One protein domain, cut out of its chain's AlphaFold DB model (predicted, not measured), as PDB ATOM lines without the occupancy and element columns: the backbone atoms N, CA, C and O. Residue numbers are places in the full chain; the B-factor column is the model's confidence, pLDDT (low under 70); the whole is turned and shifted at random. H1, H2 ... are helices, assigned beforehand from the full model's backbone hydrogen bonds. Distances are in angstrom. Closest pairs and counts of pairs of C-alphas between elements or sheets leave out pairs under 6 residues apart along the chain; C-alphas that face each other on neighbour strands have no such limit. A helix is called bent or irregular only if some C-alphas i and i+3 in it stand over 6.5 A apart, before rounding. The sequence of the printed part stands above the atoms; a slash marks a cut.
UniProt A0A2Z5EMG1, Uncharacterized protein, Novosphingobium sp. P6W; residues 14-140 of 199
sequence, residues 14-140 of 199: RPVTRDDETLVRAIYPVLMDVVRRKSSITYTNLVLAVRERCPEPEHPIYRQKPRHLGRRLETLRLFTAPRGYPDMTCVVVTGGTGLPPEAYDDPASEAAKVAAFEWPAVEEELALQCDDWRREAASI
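Overview. This is residues 14 to 140 of the 199 residues of an uncharacterized protein of Novosphingobium sp. P6W (UniProt A0A2Z5EMG1). A bent helix, H1, runs through the middle of a compact all-helix body, with H6 alongside its first arm on one side and H2 crossing it on the other. H3 crosses the first arm about perpendicularly, reaching from H2 toward H6, and the short H4 and H5 pack on the second arm. The printed part has 127 residues with six named helices, in the order H1, H2, H3, H4, H5, H6, and no named strand. The radius of gyration of the C-alphas is 14.1 A, and the C-alphas span 40 by 30 by 24 A.

Along the chain. H1, residues 18 to 36, was assigned as one helix by its hydrogen bonds but is bent: C-alphas 26 and 29 are 6.5 A apart. Its arms are H1a, residues 18 to 26, 12.5 A long from C-alpha 18 at (263.550, 227.203, 228.881), and H1b, residues 29 to 36, 10.5 A long. H6, residues 119 to 137, is 25.7 A long and ends with C-alpha 137 at (259.664, 226.252, 225.182). H3, residues 66 to 83, is 27.1 A long, with a kink of 36 degrees near residue 76; it is only just irregular, with C-alphas 67 and 70 6.9 A apart. H2 is residues 43 to 53, 15.9 A; H5 is residues 107 to 116, 14.4 A; H4 is residues 88 to 91, 6.3 A.

Arrangement. H1 is the hub, touching five other helices, and its arms stand at a steep tilt of 39 degrees. H1a and H6 touch at a shallow tilt of 16 degrees, opposite ways, with the C-alphas of Arg 18 and Ala 137 closest at 5.4 A. H3 touches H1a with residues 71 to 76 alone, about perpendicular at 83 degrees; the closest C-alphas, of Asp 20 and Arg 72, are 5.6 A apart. H1b and H2 only just touch, with 3 pairs of C-alphas within 8 A, the closest Val 30 and Val 50 at 6.6 A. H1b touches H5, closest C-alphas Val 35 and Ala 115 at 5.8 A, and H4, closest C-alphas Val 35 and Val 91 at 7.2 A. H5 and H6 are apart. Every O i to N i+4 pair is within hydrogen-bond range in H1a, H1b and H5, against 6 of 7 in H2, 9 of 14 in H3 and 14 of 15 in H6; H4 is too short for such a pair.

Size, cuts and confidence. The two C-alphas farthest apart, of Gly 96 and Ser 139, are 41.0 A apart. The printed part has no cut. The links H2 to H3, 12 residues, and H4 to H5, 15 residues, are long. Residues 41 to 42 pair in parallel with residues 92 to 93. Confidence is low, with pLDDT under 70, at residues 95 to 104.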
ATOM      1  N   ARG A  14     250.525 229.617 232.824       80.38
ATOM      2  CA  ARG A  14     251.679 230.418 232.434       80.38
ATOM      3  C   ARG A  14     252.589 229.604 231.506       80.38
ATOM      4  O   ARG A  14     252.940 228.482 231.877       80.38
ATOM      5  N   PRO A  15     253.056 230.154 230.372       83.25
ATOM      6  CA  PRO A  15     254.050 229.466 229.562       83.25
ATOM      7  C   PRO A  15     255.329 229.241 230.380       83.25
ATOM      8  O   PRO A  15     255.853 230.158 231.033       83.25
ATOM      9  N   VAL A  16     255.814 228.001 230.357       89.56
ATOM     10  CA  VAL A  16     257.078 227.597 230.975       89.56
ATOM     11  C   VAL A  16     258.201 227.917 229.994       89.56
ATOM     12  O   VAL A  16     258.204 227.443 228.862       89.56
ATOM     13  N   THR A  17     259.139 228.770 230.403       91.12
ATOM     14  CA  THR A  17     260.297 229.120 229.569       91.12
ATOM     15  C   THR A  17     261.387 228.053 229.684       91.12
ATOM     16  O   THR A  17     261.392 227.235 230.607       91.12
ATOM     17  N   ARG A  18     262.382 228.094 228.793       91.06
ATOM     18  CA  ARG A  18     263.550 227.203 228.881       91.06
ATOM     19  C   ARG A  18     264.302 227.358 230.209       91.06
ATOM     20  O   ARG A  18     264.726 226.361 230.792       91.06
ATOM     21  N   ASP A  19     264.443 228.591 230.697       91.19
ATOM     22  CA  ASP A  19     265.107 228.868 231.974       91.19
ATOM     23  C   ASP A  19     264.286 228.328 233.154       91.19
ATOM     24  O   ASP A  19     264.868 227.829 234.115       91.19
ATOM     25  N   ASP A  20     262.949 228.382 233.082       92.06
ATOM     26  CA  ASP A  20     262.074 227.790 234.101       92.06
ATOM     27  C   ASP A  20     262.292 226.285 234.233       92.06
ATOM     28  O   ASP A  20     262.540 225.794 235.330       92.06
ATOM     29  N   GLU A  21     262.220 225.570 233.115       93.62
ATOM     30  CA  GLU A  21     262.402 224.121 233.059       93.62
ATOM     31  C   GLU A  21     263.794 223.707 233.550       93.62
ATOM     32  O   GLU A  21     263.922 222.857 234.434       93.62
ATOM     33  N   THR A  22     264.835 224.378 233.047       94.56
ATOM     34  CA  THR A  22     266.229 224.125 233.437       94.56
ATOM     35  C   THR A  22     266.418 224.307 234.947       94.56
ATOM     36  O   THR A  22     267.047 223.484 235.613       94.56
ATOM     37  N   LEU A  23     265.836 225.366 235.518       94.81
ATOM     38  CA  LEU A  23     265.926 225.634 236.951       94.81
ATOM     39  C   LEU A  23     265.109 224.651 237.784       94.81
ATOM     40  O   LEU A  23     265.600 224.239 238.828       94.81
ATOM     41  N   VAL A  24     263.917 224.242 237.348       94.94
ATOM     42  CA  VAL A  24     263.124 223.229 238.064       94.94
ATOM     43  C   VAL A  24     263.897 221.920 238.185       94.94
ATOM     44  O   VAL A  24     263.995 221.386 239.292       94.94
ATOM     45  N   ARG A  25     264.522 221.448 237.097       95.06
ATOM     46  CA  ARG A  25     265.363 220.241 237.132       95.06
ATOM     47  C   ARG A  25     266.522 220.345 238.113       95.06
ATOM     48  O   ARG A  25     266.848 219.364 238.769       95.06
ATOM     49  N   ALA A  26     267.141 221.517 238.216       96.19
ATOM     50  CA  ALA A  26     268.270 221.730 239.114       96.19
ATOM     51  C   ALA A  26     267.835 221.924 240.583       96.19
ATOM     52  O   ALA A  26     268.528 221.500 241.507       96.19
ATOM     53  N   ILE A  27     266.675 222.549 240.808       95.94
ATOM     54  CA  ILE A  27     266.112 222.831 242.136       95.94
ATOM     55  C   ILE A  27     265.558 221.560 242.785       95.94
ATOM     56  O   ILE A  27     265.786 221.347 243.977       95.94
ATOM     57  N   TYR A  28     264.849 220.715 242.031       95.69
ATOM     58  CA  TYR A  28     264.139 219.559 242.584       95.69
ATOM     59  C   TYR A  28     265.034 218.621 243.422       95.69
ATOM     60  O   TYR A  28     264.682 218.369 244.577       95.69
ATOM     61  N   PRO A  29     266.224 218.181 242.959       95.44
ATOM     62  CA  PRO A  29     267.104 217.324 243.755       95.44
ATOM     63  C   PRO A  29     267.575 217.973 245.062       95.44
ATOM     64  O   PRO A  29     267.753 217.288 246.068       95.44
ATOM     65  N   VAL A  30     267.770 219.298 245.073       96.69
ATOM     66  CA  VAL A  30     268.137 220.030 246.294       96.69
ATOM     67  C   VAL A  30     266.975 220.027 247.283       96.69
ATOM     68  O   VAL A  30     267.183 219.754 248.464       96.69
ATOM     69  N   LEU A  31     265.751 220.284 246.813       95.31
ATOM     70  CA  LEU A  31     264.562 220.233 247.667       95.31
ATOM     71  C   LEU A  31     264.322 218.822 248.209       95.31
ATOM     72  O   LEU A  31     264.019 218.674 249.388       95.31
ATOM     73  N   MET A  32     264.535 217.786 247.399       95.00
ATOM     74  CA  MET A  32     264.426 216.397 247.841       95.00
ATOM     75  C   MET A  32     265.371 216.064 248.995       95.00
ATOM     76  O   MET A  32     264.968 215.389 249.944       95.00
ATOM     77  N   ASP A  33     266.606 216.563 248.970       95.06
ATOM     78  CA  ASP A  33     267.535 216.359 250.084       95.06
ATOM     79  C   ASP A  33     267.083 217.074 251.361       95.06
ATOM     80  O   ASP A  33     267.243 216.538 252.461       95.06
ATOM     81  N   VAL A  34     266.481 218.258 251.231       94.75
ATOM     82  CA  VAL A  34     265.903 219.007 252.357       94.75
ATOM     83  C   VAL A  34     264.705 218.256 252.949       94.75
ATOM     84  O   VAL A  34     264.638 218.073 254.168       94.75
ATOM     85  N   VAL A  35     263.815 217.746 252.091       92.94
ATOM     86  CA  VAL A  35     262.646 216.939 252.472       92.94
ATOM     87  C   VAL A  35     263.067 215.659 253.193       92.94
ATOM     88  O   VAL A  35     262.577 215.379 254.287       92.94
ATOM     89  N   ARG A  36     264.036 214.909 252.648       91.69
ATOM     90  CA  ARG A  36     264.560 213.673 253.263       91.69
ATOM     91  C   ARG A  36     265.159 213.915 254.649       91.69
ATOM     92  O   ARG A  36     265.041 213.067 255.531       91.69
ATOM     93  N   ARG A  37     265.776 215.081 254.857       93.19
ATOM     94  CA  ARG A  37     266.326 215.512 256.152       93.19
ATOM     95  C   ARG A  37     265.278 216.117 257.090       93.19
ATOM     96  O   ARG A  37     265.642 216.523 258.191       93.19
ATOM     97  N   LYS A  38     264.009 216.214 256.668       90.44
ATOM     98  CA  LYS A  38     262.916 216.863 257.414       90.44
ATOM     99  C   LYS A  38     263.307 218.262 257.907       90.44
ATOM    100  O   LYS A  38     263.073 218.619 259.057       90.44
ATOM    101  N   SER A  39     263.993 219.009 257.047       91.19
ATOM    102  CA  SER A  39     264.561 220.324 257.353       91.19
ATOM    103  C   SER A  39     263.923 221.408 256.478       91.19
ATOM    104  O   SER A  39     263.070 221.119 255.642       91.19
ATOM    105  N   SER A  40     264.350 222.657 256.656       91.12
ATOM    106  CA  SER A  40     264.014 223.779 255.776       91.12
ATOM    107  C   SER A  40     265.271 224.382 255.148       91.12
ATOM    108  O   SER A  40     266.394 224.153 255.607       91.12
ATOM    109  N   ILE A  41     265.095 225.145 254.070       92.69
ATOM    110  CA  ILE A  41     266.175 225.841 253.369       92.69
ATOM    111  C   ILE A  41     265.770 227.281 253.068       92.69
ATOM    112  O   ILE A  41     264.642 227.552 252.667       92.69
ATOM    113  N   THR A  42     266.683 228.233 253.248       91.81
ATOM    114  CA  THR A  42     266.403 229.620 252.857       91.81
ATOM    115  C   THR A  42     266.504 229.785 251.344       91.81
ATOM    116  O   THR A  42     267.275 229.077 250.695       91.81
ATOM    117  N   TYR A  43     265.817 230.775 250.773       90.12
ATOM    118  CA  TYR A  43     265.979 231.135 249.356       90.12
ATOM    119  C   TYR A  43     267.446 231.329 248.947       90.12
ATOM    120  O   TYR A  43     267.870 230.873 247.887       90.12
ATOM    121  N   THR A  44     268.244 231.982 249.797       91.31
ATOM    122  CA  THR A  44     269.674 232.195 249.544       91.31
ATOM    123  C   THR A  44     270.434 230.877 249.500       91.31
ATOM    124  O   THR A  44     271.168 230.629 248.544       91.31
ATOM    125  N   ASN A  45     270.227 230.012 250.494       94.56
ATOM    126  CA  ASN A  45     270.915 228.727 250.563       94.56
ATOM    127  C   ASN A  45     270.460 227.782 249.448       94.56
ATOM    128  O   ASN A  45     271.272 227.007 248.960       94.56
ATOM    129  N   LEU A  46     269.208 227.887 248.993       95.25
ATOM    130  CA  LEU A  46     268.719 227.139 247.841       95.25
ATOM    131  C   LEU A  46     269.477 227.528 246.568       95.25
ATOM    132  O   LEU A  46     269.970 226.646 245.873       95.25
ATOM    133  N   VAL A  47     269.648 228.827 246.284       94.56
ATOM    134  CA  VAL A  47     270.450 229.266 245.123       94.56
ATOM    135  C   VAL A  47     271.880 228.730 245.204       94.56
ATOM    136  O   VAL A  47     272.408 228.251 244.202       94.56
ATOM    137  N   LEU A  48     272.511 228.813 246.380       94.94
ATOM    138  CA  LEU A  48     273.885 228.346 246.577       94.94
ATOM    139  C   LEU A  48     274.006 226.830 246.385       94.94
ATOM    140  O   LEU A  48     274.842 226.387 245.605       94.94
ATOM    141  N   ALA A  49     273.120 226.051 247.004       96.12
ATOM    142  CA  ALA A  49     273.121 224.595 246.893       96.12
ATOM    143  C   ALA A  49     272.860 224.110 245.458       96.12
ATOM    144  O   ALA A  49     273.419 223.098 245.040       96.12
ATOM    145  N   VAL A  50     272.042 224.828 244.679       96.44
ATOM    146  CA  VAL A  50     271.856 224.519 243.252       96.44
ATOM    147  C   VAL A  50     273.115 224.865 242.452       96.44
ATOM    148  O   VAL A  50     273.534 224.069 241.620       96.44
ATOM    149  N   ARG A  51     273.771 226.006 242.717       95.62
ATOM    150  CA  ARG A  51     275.039 226.378 242.052       95.62
ATOM    151  C   ARG A  51     276.137 225.348 242.274       95.62
ATOM    152  O   ARG A  51     276.824 224.998 241.326       95.62
ATOM    153  N   GLU A  52     276.263 224.830 243.490       95.62
ATOM    154  CA  GLU A  52     277.241 223.785 243.819       95.62
ATOM    155  C   GLU A  52     277.059 222.506 242.984       95.62
ATOM    156  O   GLU A  52     278.024 221.779 242.761       95.62
ATOM    157  N   ARG A  53     275.841 222.240 242.494       94.31
ATOM    158  CA  ARG A  53     275.514 221.078 241.650       94.31
ATOM    159  C   ARG A  53     275.574 221.364 240.149       94.31
ATOM    160  O   ARG A  53     275.476 220.424 239.368       94.31
ATOM    161  N   CYS A  54     275.720 222.625 239.752       93.38
ATOM    162  CA  CYS A  54     275.726 223.065 238.358       93.38
ATOM    163  C   CYS A  54     277.084 223.705 238.028       93.38
ATOM    164  O   CYS A  54     277.246 224.918 238.212       93.38
ATOM    165  N   PRO A  55     278.078 222.923 237.573       88.75
ATOM    166  CA  PRO A  55     279.413 223.441 237.286       88.75
ATOM    167  C   PRO A  55     279.463 224.365 236.058       88.75
ATOM    168  O   PRO A  55     280.429 225.106 235.907       88.75
ATOM    169  N   GLU A  56     278.450 224.340 235.187       91.94
ATOM    170  CA  GLU A  56     278.410 225.113 233.943       91.94
ATOM    171  C   GLU A  56     278.136 226.606 234.211       91.94
ATOM    172  O   GLU A  56     277.036 226.952 234.657       91.94
ATOM    173  N   PRO A  57     279.073 227.524 233.905       88.75
ATOM    174  CA  PRO A  57     278.907 228.957 234.174       88.75
ATOM    175  C   PRO A  57     277.698 229.593 233.474       88.75
ATOM    176  O   PRO A  57     277.124 230.566 233.965       88.75
ATOM    177  N   GLU A  58     277.290 229.047 232.329       89.12
ATOM    178  CA  GLU A  58     276.150 229.515 231.541       89.12
ATOM    179  C   GLU A  58     274.802 229.077 232.132       89.12
ATOM    180  O   GLU A  58     273.749 229.551 231.690       89.12
ATOM    181  N   HIS A  59     274.805 228.189 233.135       93.69
ATOM    182  CA  HIS A  59     273.581 227.691 233.744       93.69
ATOM    183  C   HIS A  59     272.745 228.860 234.313       93.69
ATOM    184  O   HIS A  59     273.278 229.719 235.029       93.69
ATOM    185  N   PRO A  60     271.416 228.915 234.072       92.06
ATOM    186  CA  PRO A  60     270.581 230.051 234.479       92.06
ATOM    187  C   PRO A  60     270.656 230.407 235.972       92.06
ATOM    188  O   PRO A  60     270.442 231.561 236.342       92.06
ATOM    189  N   ILE A  61     271.023 229.453 236.836       93.56
ATOM    190  CA  ILE A  61     271.175 229.655 238.286       93.56
ATOM    191  C   ILE A  61     272.197 230.745 238.660       93.56
ATOM    192  O   ILE A  61     272.046 231.422 239.683       93.56
ATOM    193  N   TYR A  62     273.219 230.978 237.834       91.25
ATOM    194  CA  TYR A  62     274.215 232.023 238.092       91.25
ATOM    195  C   TYR A  62     273.639 233.435 237.926       91.25
ATOM    196  O   TYR A  62     274.095 234.372 238.580       91.25
ATOM    197  N   ARG A  63     272.563 233.579 237.140       88.06
ATOM    198  CA  ARG A  63     271.811 234.833 236.971       88.06
ATOM    199  C   ARG A  63     270.673 234.983 237.987       88.06
ATOM    200  O   ARG A  63     270.160 236.088 238.171       88.06
ATOM    201  N   GLN A  64     270.292 233.901 238.670       87.25
ATOM    202  CA  GLN A  64     269.208 233.927 239.649       87.25
ATOM    203  C   GLN A  64     269.605 234.643 240.941       87.25
ATOM    204  O   GLN A  64     270.667 234.404 241.519       87.25
ATOM    205  N   LYS A  65     268.702 235.509 241.414       84.06
ATOM    206  CA  LYS A  65     268.765 236.120 242.746       84.06
ATOM    207  C   LYS A  65     267.775 235.390 243.661       84.06
ATOM    208  O   LYS A  65     266.725 234.986 243.169       84.06
ATOM    209  N   PRO A  66     268.037 235.279 244.978       81.69
ATOM    210  CA  PRO A  66     267.159 234.558 245.909       81.69
ATOM    211  C   PRO A  66     265.691 234.985 245.818       81.69
ATOM    212  O   PRO A  66     264.802 234.149 245.717       81.69
ATOM    213  N   ARG A  67     265.459 236.297 245.744       74.25
ATOM    214  CA  ARG A  67     264.128 236.893 245.604       74.25
ATOM    215  C   ARG A  67     263.405 236.583 244.288       74.25
ATOM    216  O   ARG A  67     262.238 236.879 244.217       74.25
ATOM    217  N   HIS A  68     264.058 236.034 243.259       76.44
ATOM    218  CA  HIS A  68     263.418 235.703 241.970       76.44
ATOM    219  C   HIS A  68     263.114 234.206 241.819       76.44
ATOM    220  O   HIS A  68     262.586 233.767 240.797       76.44
ATOM    221  N   LEU A  69     263.453 233.399 242.828       84.88
ATOM    222  CA  LEU A  69     263.156 231.970 242.813       84.88
ATOM    223  C   LEU A  69     261.651 231.685 242.857       84.88
ATOM    224  O   LEU A  69     261.257 230.596 242.448       84.88
ATOM    225  N   GLY A  70     260.811 232.626 243.308       82.12
ATOM    226  CA  GLY A  70     259.369 232.422 243.452       82.12
ATOM    227  C   GLY A  70     258.711 231.931 242.165       82.12
ATOM    228  O   GLY A  70     258.031 230.907 242.182       82.12
ATOM    229  N   ARG A  71     259.016 232.565 241.024       83.38
ATOM    230  CA  ARG A  71     258.526 232.142 239.698       83.38
ATOM    231  C   ARG A  71     258.928 230.707 239.338       83.38
ATOM    232  O   ARG A  71     258.165 230.000 238.683       83.38
ATOM    233  N   ARG A  72     260.129 230.282 239.741       89.31
ATOM    234  CA  ARG A  72     260.683 228.954 239.426       89.31
ATOM    235  C   ARG A  72     260.082 227.876 240.326       89.31
ATOM    236  O   ARG A  72     259.749 226.797 239.852       89.31
ATOM    237  N   LEU A  73     259.864 228.203 241.598       90.06
ATOM    238  CA  LEU A  73     259.100 227.372 242.527       90.06
ATOM    239  C   LEU A  73     257.631 227.253 242.089       90.06
ATOM    240  O   LEU A  73     257.044 226.185 242.207       90.06
ATOM    241  N   GLU A  74     257.043 228.306 241.518       87.50
ATOM    242  CA  GLU A  74     255.698 228.242 240.938       87.50
ATOM    243  C   GLU A  74     255.629 227.290 239.736       87.50
ATOM    244  O   GLU A  74     254.654 226.560 239.610       87.50
ATOM    245  N   THR A  75     256.678 227.199 238.910       90.94
ATOM    246  CA  THR A  75     256.753 226.177 237.849       90.94
ATOM    247  C   THR A  75     256.684 224.761 238.415       90.94
ATOM    248  O   THR A  75     255.978 223.916 237.877       90.94
ATOM    249  N   LEU A  76     257.367 224.494 239.530       91.69
ATOM    250  CA  LEU A  76     257.281 223.192 240.190       91.69
ATOM    251  C   LEU A  76     255.855 222.916 240.698       91.69
ATOM    252  O   LEU A  76     255.347 221.807 240.535       91.69
ATOM    253  N   ARG A  77     255.165 223.947 241.204       90.62
ATOM    254  CA  ARG A  77     253.745 223.863 241.584       90.62
ATOM    255  C   ARG A  77     252.809 223.618 240.397       90.62
ATOM    256  O   ARG A  77     251.794 222.952 240.573       90.62
ATOM    257  N   LEU A  78     253.141 224.092 239.189       90.25
ATOM    258  CA  LEU A  78     252.375 223.768 237.972       90.25
ATOM    259  C   LEU A  78     252.386 222.264 237.668       90.25
ATOM    260  O   LEU A  78     251.443 221.760 237.064       90.25
ATOM    261  N   PHE A  79     253.421 221.542 238.098       92.06
ATOM    262  CA  PHE A  79     253.470 220.089 237.984       92.06
ATOM    263  C   PHE A  79     252.738 219.385 239.137       92.06
ATOM    264  O   PHE A  79     251.940 218.480 238.875       92.06
ATOM    265  N   THR A  80     252.968 219.798 240.387       91.75
ATOM    266  CA  THR A  80     252.437 219.096 241.569       91.75
ATOM    267  C   THR A  80     250.951 219.358 241.819       91.75
ATOM    268  O   THR A  80     250.203 218.413 242.079       91.75
ATOM    269  N   ALA A  81     250.487 220.606 241.696       89.75
ATOM    270  CA  ALA A  81     249.131 220.987 242.096       89.75
ATOM    271  C   ALA A  81     248.021 220.289 241.283       89.75
ATOM    272  O   ALA A  81     247.098 219.760 241.905       89.75
ATOM    273  N   PRO A  82     248.089 220.187 239.936       89.62
ATOM    274  CA  PRO A  82     247.063 219.480 239.160       89.62
ATOM    275  C   PRO A  82     246.980 217.979 239.467       89.62
ATOM    276  O   PRO A  82     245.960 217.354 239.191       89.62
ATOM    277  N   ARG A  83     248.051 217.401 240.025       91.50
ATOM    278  CA  ARG A  83     248.143 215.984 240.398       91.50
ATOM    279  C   ARG A  83     247.756 215.733 241.860       91.50
ATOM    280  O   ARG A  83     247.726 214.587 242.296       91.50
ATOM    281  N   GLY A  84     247.454 216.790 242.619       89.75
ATOM    282  CA  GLY A  84     247.162 216.698 244.051       89.75
ATOM    283  C   GLY A  84     248.373 216.302 244.899       89.75
ATOM    284  O   GLY A  84     248.198 215.813 246.014       89.75
ATOM    285  N   TYR A  85     249.592 216.475 244.378       92.94
ATOM    286  CA  TYR A  85     250.811 216.169 245.123       92.94
ATOM    287  C   TYR A  85     251.068 217.250 246.184       92.94
ATOM    288  O   TYR A  85     250.774 218.423 245.925       92.94
ATOM    289  N   PRO A  86     251.635 216.892 247.354       91.94
ATOM    290  CA  PRO A  86     252.008 217.868 248.374       91.94
ATOM    291  C   PRO A  86     252.966 218.929 247.829       91.94
ATOM    292  O   PRO A  86     253.831 218.642 246.991       91.94
ATOM    293  N   ASP A  87     252.844 220.160 248.317       89.62
ATOM    294  CA  ASP A  87     253.670 221.256 247.822       89.62
ATOM    295  C   ASP A  87     255.041 221.271 248.506       89.62
ATOM    296  O   ASP A  87     255.248 221.917 249.532       89.62
ATOM    297  N   MET A  88     256.018 220.600 247.890       90.44
ATOM    298  CA  MET A  88     257.378 220.514 248.431       90.44
ATOM    299  C   MET A  88     258.084 221.862 248.585       90.44
ATOM    300  O   MET A  88     259.089 221.949 249.284       90.44
ATOM    301  N   THR A  89     257.591 222.925 247.947       89.56
ATOM    302  CA  THR A  89     258.178 224.258 248.100       89.56
ATOM    303  C   THR A  89     257.902 224.860 249.484       89.56
ATOM    304  O   THR A  89     258.544 225.848 249.842       89.56
ATOM    305  N   CYS A  90     257.048 224.227 250.303       88.50
ATOM    306  CA  CYS A  90     256.795 224.601 251.696       88.50
ATOM    307  C   CYS A  90     258.047 224.519 252.586       88.50
ATOM    308  O   CYS A  90     258.084 225.125 253.650       88.50
ATOM    309  N   VAL A  91     259.092 223.794 252.169       90.38
ATOM    310  CA  VAL A  91     260.368 223.719 252.903       90.38
ATOM    311  C   VAL A  91     261.287 224.914 252.625       90.38
ATOM    312  O   VAL A  91     262.339 225.038 253.257       90.38
ATOM    313  N   VAL A  92     260.921 225.788 251.679       90.12
ATOM    314  CA  VAL A  92     261.679 226.996 251.340       90.12
ATOM    315  C   VAL A  92     261.174 228.170 252.173       90.12
ATOM    316  O   VAL A  92     260.006 228.541 252.094       90.12
ATOM    317  N   VAL A  93     262.065 228.771 252.959       86.62
ATOM    318  CA  VAL A  93     261.713 229.774 253.974       86.62
ATOM    319  C   VAL A  93     262.425 231.109 253.761       86.62
ATOM    320  O   VAL A  93     263.506 231.186 253.162       86.62
ATOM    321  N   THR A  94     261.840 232.183 254.286       79.69
ATOM    322  CA  THR A  94     262.470 233.509 254.292       79.69
ATOM    323  C   THR A  94     263.558 233.575 255.367       79.69
ATOM    324  O   THR A  94     263.407 233.076 256.485       79.69
ATOM    325  N   GLY A  95     264.697 234.186 255.028       65.38
ATOM    326  CA  GLY A  95     265.786 234.395 255.980       65.38
ATOM    327  C   GLY A  95     265.355 235.341 257.103       65.38
ATOM    328  O   GLY A  95     264.847 236.422 256.831       65.38
ATOM    329  N   GLY A  96     265.560 234.934 258.356       59.81
ATOM    330  CA  GLY A  96     265.224 235.723 259.548       59.81
ATOM    331  C   GLY A  96     263.942 235.282 260.257       59.81
ATOM    332  O   GLY A  96     263.932 235.255 261.482       59.81
ATOM    333  N   THR A  97     262.903 234.867 259.524       59.38
ATOM    334  CA  THR A  97     261.646 234.374 260.121       59.38
ATOM    335  C   THR A  97     261.586 232.851 260.204       59.38
ATOM    336  O   THR A  97     260.911 232.318 261.079       59.38
ATOM    337  N   GLY A  98     262.284 232.135 259.310       60.03
ATOM    338  CA  GLY A  98     262.246 230.668 259.264       60.03
ATOM    339  C   GLY A  98     260.889 230.095 258.843       60.03
ATOM    340  O   GLY A  98     260.714 228.881 258.865       60.03
ATOM    341  N   LEU A  99     259.953 230.958 258.444       58.84
ATOM    342  CA  LEU A  99     258.641 230.592 257.930       58.84
ATOM    343  C   LEU A  99     258.665 230.607 256.396       58.84
ATOM    344  O   LEU A  99     259.394 231.417 255.803       58.84
ATOM    345  N   PRO A 100     257.880 229.741 255.731       60.50
ATOM    346  CA  PRO A 100     257.619 229.902 254.310       60.50
ATOM    347  C   PRO A 100     256.917 231.248 254.070       60.50
ATOM    348  O   PRO A 100     256.361 231.823 255.012       60.50
ATOM    349  N   PRO A 101     256.897 231.766 252.831       60.31
ATOM    350  CA  PRO A 101     255.997 232.868 252.493       60.31
ATOM    351  C   PRO A 101     254.562 232.513 252.916       60.31
ATOM    352  O   PRO A 101     254.233 231.328 252.923       60.31
ATOM    353  N   GLU A 102     253.722 233.515 253.206       57.84
ATOM    354  CA  GLU A 102     252.336 233.439 253.740       57.84
ATOM    355  C   GLU A 102     251.338 232.525 252.979       57.84
ATOM    356  O   GLU A 102     250.142 232.535 253.241       57.84
ATOM    357  N   ALA A 103     251.796 231.723 252.024       62.31
ATOM    358  CA  ALA A 103     251.022 230.796 251.217       62.31
ATOM    359  C   ALA A 103     250.500 229.552 251.968       62.31
ATOM    360  O   ALA A 103     249.780 228.768 251.351       62.31
ATOM    361  N   TYR A 104     250.851 229.340 253.243       68.75
ATOM    362  CA  TYR A 104     250.412 228.165 254.004       68.75
ATOM    363  C   TYR A 104     249.784 228.564 255.336       68.75
ATOM    364  O   TYR A 104     250.449 229.165 256.178       68.75
ATOM    365  N   ASP A 105     248.537 228.136 255.545       71.69
ATOM    366  CA  ASP A 105     247.834 228.284 256.824       71.69
ATOM    367  C   ASP A 105     248.508 227.461 257.940       71.69
ATOM    368  O   ASP A 105     248.588 227.898 259.085       71.69
ATOM    369  N   ASP A 106     249.032 226.276 257.596       78.75
ATOM    370  CA  ASP A 106     249.804 225.406 258.491       78.75
ATOM    371  C   ASP A 106     251.031 224.812 257.763       78.75
ATOM    372  O   ASP A 106     250.971 223.713 257.193       78.75
ATOM    373  N   PRO A 107     252.172 225.529 257.781       77.94
ATOM    374  CA  PRO A 107     253.435 225.064 257.211       77.94
ATOM    375  C   PRO A 107     253.909 223.701 257.727       77.94
ATOM    376  O   PRO A 107     254.536 222.942 256.988       77.94
ATOM    377  N   ALA A 108     253.647 223.390 259.000       81.75
ATOM    378  CA  ALA A 108     254.145 222.175 259.635       81.75
ATOM    379  C   ALA A 108     253.378 220.943 259.145       81.75
ATOM    380  O   ALA A 108     253.984 219.907 258.863       81.75
ATOM    381  N   SER A 109     252.059 221.071 258.993       86.56
ATOM    382  CA  SER A 109     251.217 220.027 258.407       86.56
ATOM    383  C   SER A 109     251.597 219.742 256.954       86.56
ATOM    384  O   SER A 109     251.748 218.579 256.578       86.56
ATOM    385  N   GLU A 110     251.841 220.776 256.143       88.69
ATOM    386  CA  GLU A 110     252.261 220.576 254.751       88.69
ATOM    387  C   GLU A 110     253.644 219.913 254.659       88.69
ATOM    388  O   GLU A 110     253.814 218.937 253.928       88.69
ATOM    389  N   ALA A 111     254.603 220.342 255.486       87.00
ATOM    390  CA  ALA A 111     255.916 219.704 255.567       87.00
ATOM    391  C   ALA A 111     255.825 218.223 255.984       87.00
ATOM    392  O   ALA A 111     256.573 217.388 255.470       87.00
ATOM    393  N   ALA A 112     254.893 217.872 256.877       88.81
ATOM    394  CA  ALA A 112     254.650 216.484 257.262       88.81
ATOM    395  C   ALA A 112     254.083 215.648 256.102       88.81
ATOM    396  O   ALA A 112     254.544 214.524 255.894       88.81
ATOM    397  N   LYS A 113     253.145 216.194 255.313       91.75
ATOM    398  CA  LYS A 113     252.630 215.532 254.098       91.75
ATOM    399  C   LYS A 113     253.744 215.305 253.084       91.75
ATOM    400  O   LYS A 113     253.908 214.191 252.599       91.75
ATOM    401  N   VAL A 114     254.536 216.343 252.811       92.75
ATOM    402  CA  VAL A 114     255.691 216.287 251.908       92.75
ATOM    403  C   VAL A 114     256.687 215.219 252.368       92.75
ATOM    404  O   VAL A 114     257.143 214.421 251.556       92.75
ATOM    405  N   ALA A 115     256.994 215.137 253.664       90.38
ATOM    406  CA  ALA A 115     257.927 214.142 254.196       90.38
ATOM    407  C   ALA A 115     257.399 212.695 254.159       90.38
ATOM    408  O   ALA A 115     258.204 211.765 254.173       90.38
ATOM    409  N   ALA A 116     256.078 212.499 254.152       92.00
ATOM    410  CA  ALA A 116     255.432 211.184 254.129       92.00
ATOM    411  C   ALA A 116     255.071 210.695 252.714       92.00
ATOM    412  O   ALA A 116     254.576 209.581 252.563       92.00
ATOM    413  N   PHE A 117     255.268 211.528 251.693       93.56
ATOM    414  CA  PHE A 117     254.865 211.244 250.322       93.56
ATOM    415  C   PHE A 117     255.916 210.423 249.552       93.56
ATOM    416  O   PHE A 117     257.122 210.582 249.748       93.56
ATOM    417  N   GLU A 118     255.454 209.555 248.648       90.25
ATOM    418  CA  GLU A 118     256.300 208.660 247.847       90.25
ATOM    419  C   GLU A 118     256.863 209.373 246.606       90.25
ATOM    420  O   GLU A 118     256.302 209.337 245.512       90.25
ATOM    421  N   TRP A 119     258.008 210.031 246.781       89.31
ATOM    422  CA  TRP A 119     258.673 210.822 245.737       89.31
ATOM    423  C   TRP A 119     259.354 210.064 244.582       89.31
ATOM    424  O   TRP A 119     259.454 210.665 243.514       89.31
ATOM    425  N   PRO A 120     259.847 208.810 244.713       85.38
ATOM    426  CA  PRO A 120     260.579 208.164 243.616       85.38
ATOM    427  C   PRO A 120     259.789 208.066 242.303       85.38
ATOM    428  O   PRO A 120     260.333 208.364 241.247       85.38
ATOM    429  N   ALA A 121     258.495 207.738 242.366       84.62
ATOM    430  CA  ALA A 121     257.634 207.706 241.178       84.62
ATOM    431  C   ALA A 121     257.444 209.104 240.555       84.62
ATOM    432  O   ALA A 121     257.348 209.255 239.339       84.62
ATOM    433  N   VAL A 122     257.452 210.146 241.388       89.31
ATOM    434  CA  VAL A 122     257.265 211.537 240.961       89.31
ATOM    435  C   VAL A 122     258.508 212.113 240.286       89.31
ATOM    436  O   VAL A 122     258.381 212.974 239.419       89.31
ATOM    437  N   GLU A 123     259.704 211.630 240.627       89.94
ATOM    438  CA  GLU A 123     260.949 212.048 239.974       89.94
ATOM    439  C   GLU A 123     260.964 211.680 238.481       89.94
ATOM    440  O   GLU A 123     261.312 212.516 237.643       89.94
ATOM    441  N   GLU A 124     260.513 210.470 238.137       91.12
ATOM    442  CA  GLU A 124     260.395 210.024 236.744       91.12
ATOM    443  C   GLU A 124     259.346 210.843 235.975       91.12
ATOM    444  O   GLU A 124     259.614 211.337 234.876       91.12
ATOM    445  N   GLU A 125     258.172 211.062 236.572       94.25
ATOM    446  CA  GLU A 125     257.109 211.879 235.976       94.25
ATOM    447  C   GLU A 125     257.534 213.337 235.765       94.25
ATOM    448  O   GLU A 125     257.235 213.933 234.727       94.25
ATOM    449  N   LEU A 126     258.247 213.919 236.731       94.19
ATOM    450  CA  LEU A 126     258.752 215.284 236.628       94.19
ATOM    451  C   LEU A 126     259.807 215.393 235.526       94.19
ATOM    452  O   LEU A 126     259.830 216.391 234.802       94.19
ATOM    453  N   ALA A 127     260.666 214.382 235.370       93.75
ATOM    454  CA  ALA A 127     261.660 214.361 234.304       93.75
ATOM    455  C   ALA A 127     260.998 214.374 232.917       93.75
ATOM    456  O   ALA A 127     261.420 215.162 232.065       93.75
ATOM    457  N   LEU A 128     259.936 213.584 232.725       94.75
ATOM    458  CA  LEU A 128     259.133 213.581 231.497       94.75
ATOM    459  C   LEU A 128     258.433 214.927 231.278       94.75
ATOM    460  O   LEU A 128     258.550 215.513 230.204       94.75
ATOM    461  N   GLN A 129     257.787 215.476 232.312       95.25
ATOM    462  CA  GLN A 129     257.129 216.784 232.228       95.25
ATOM    463  C   GLN A 129     258.111 217.899 231.847       95.25
ATOM    464  O   GLN A 129     257.777 218.795 231.072       95.25
ATOM    465  N   CYS A 130     259.333 217.863 232.377       94.81
ATOM    466  CA  CYS A 130     260.355 218.833 232.018       94.81
ATOM    467  C   CYS A 130     260.830 218.655 230.563       94.81
ATOM    468  O   CYS A 130     261.224 219.629 229.931       94.81
ATOM    469  N   ASP A 131     260.808 217.445 229.994       94.56
ATOM    470  CA  ASP A 131     261.108 217.257 228.567       94.56
ATOM    471  C   ASP A 131     259.984 217.818 227.689       94.56
ATOM    472  O   ASP A 131     260.258 218.431 226.655       94.56
ATOM    473  N   ASP A 132     258.730 217.694 228.127       93.69
ATOM    474  CA  ASP A 132     257.577 218.328 227.481       93.69
ATOM    475  C   ASP A 132     257.708 219.851 227.494       93.69
ATOM    476  O   ASP A 132     257.709 220.477 226.432       93.69
ATOM    477  N   TRP A 133     257.949 220.445 228.666       94.12
ATOM    478  CA  TRP A 133     258.160 221.888 228.790       94.12
ATOM    479  C   TRP A 133     259.340 222.380 227.961       94.12
ATOM    480  O   TRP A 133     259.262 223.449 227.365       94.12
ATOM    481  N   ARG A 134     260.429 221.609 227.870       92.38
ATOM    482  CA  ARG A 134     261.569 221.974 227.024       92.38
ATOM    483  C   ARG A 134     261.189 222.007 225.544       92.38
ATOM    484  O   ARG A 134     261.615 222.916 224.830       92.38
ATOM    485  N   ARG A 135     260.403 221.030 225.076       91.25
ATOM    486  CA  ARG A 135     259.912 220.979 223.689       91.25
ATOM    487  C   ARG A 135     258.954 222.127 223.393       91.25
ATOM    488  O   ARG A 135     259.093 222.775 222.360       91.25
ATOM    489  N   GLU A 136     258.037 222.419 224.306       89.75
ATOM    490  CA  GLU A 136     257.115 223.552 224.196       89.75
ATOM    491  C   GLU A 136     257.870 224.885 224.187       89.75
ATOM    492  O   GLU A 136     257.649 225.721 223.309       89.75
ATOM    493  N   ALA A 137     258.838 225.054 225.090       88.25
ATOM    494  CA  ALA A 137     259.664 226.252 225.182       88.25
ATOM    495  C   ALA A 137     260.492 226.509 223.916       88.25
ATOM    496  O   ALA A 137     260.782 227.662 223.607       88.25
ATOM    497  N   ALA A 138     260.843 225.469 223.150       85.62
ATOM    498  CA  ALA A 138     261.545 225.625 221.876       85.62
ATOM    499  C   ALA A 138     260.700 226.330 220.797       85.62
ATOM    500  O   ALA A 138     261.258 226.862 219.839       85.62
ATOM    501  N   SER A 139     259.371 226.351 220.951       82.19
ATOM    502  CA  SER A 139     258.454 227.067 220.052       82.19
ATOM    503  C   SER A 139     258.215 228.529 220.450       82.19
ATOM    504  O   SER A 139     257.631 229.292 219.678       82.19
ATOM    505  N   ILE A 140     258.669 228.939 221.639       82.44
ATOM    506  CA  ILE A 140     258.516 230.308 222.126       82.44
ATOM    507  C   ILE A 140     259.488 231.208 221.366       82.44
ATOM    508  O   ILE A 140     260.701 231.017 221.425       82.44
TER     509      ILE A 140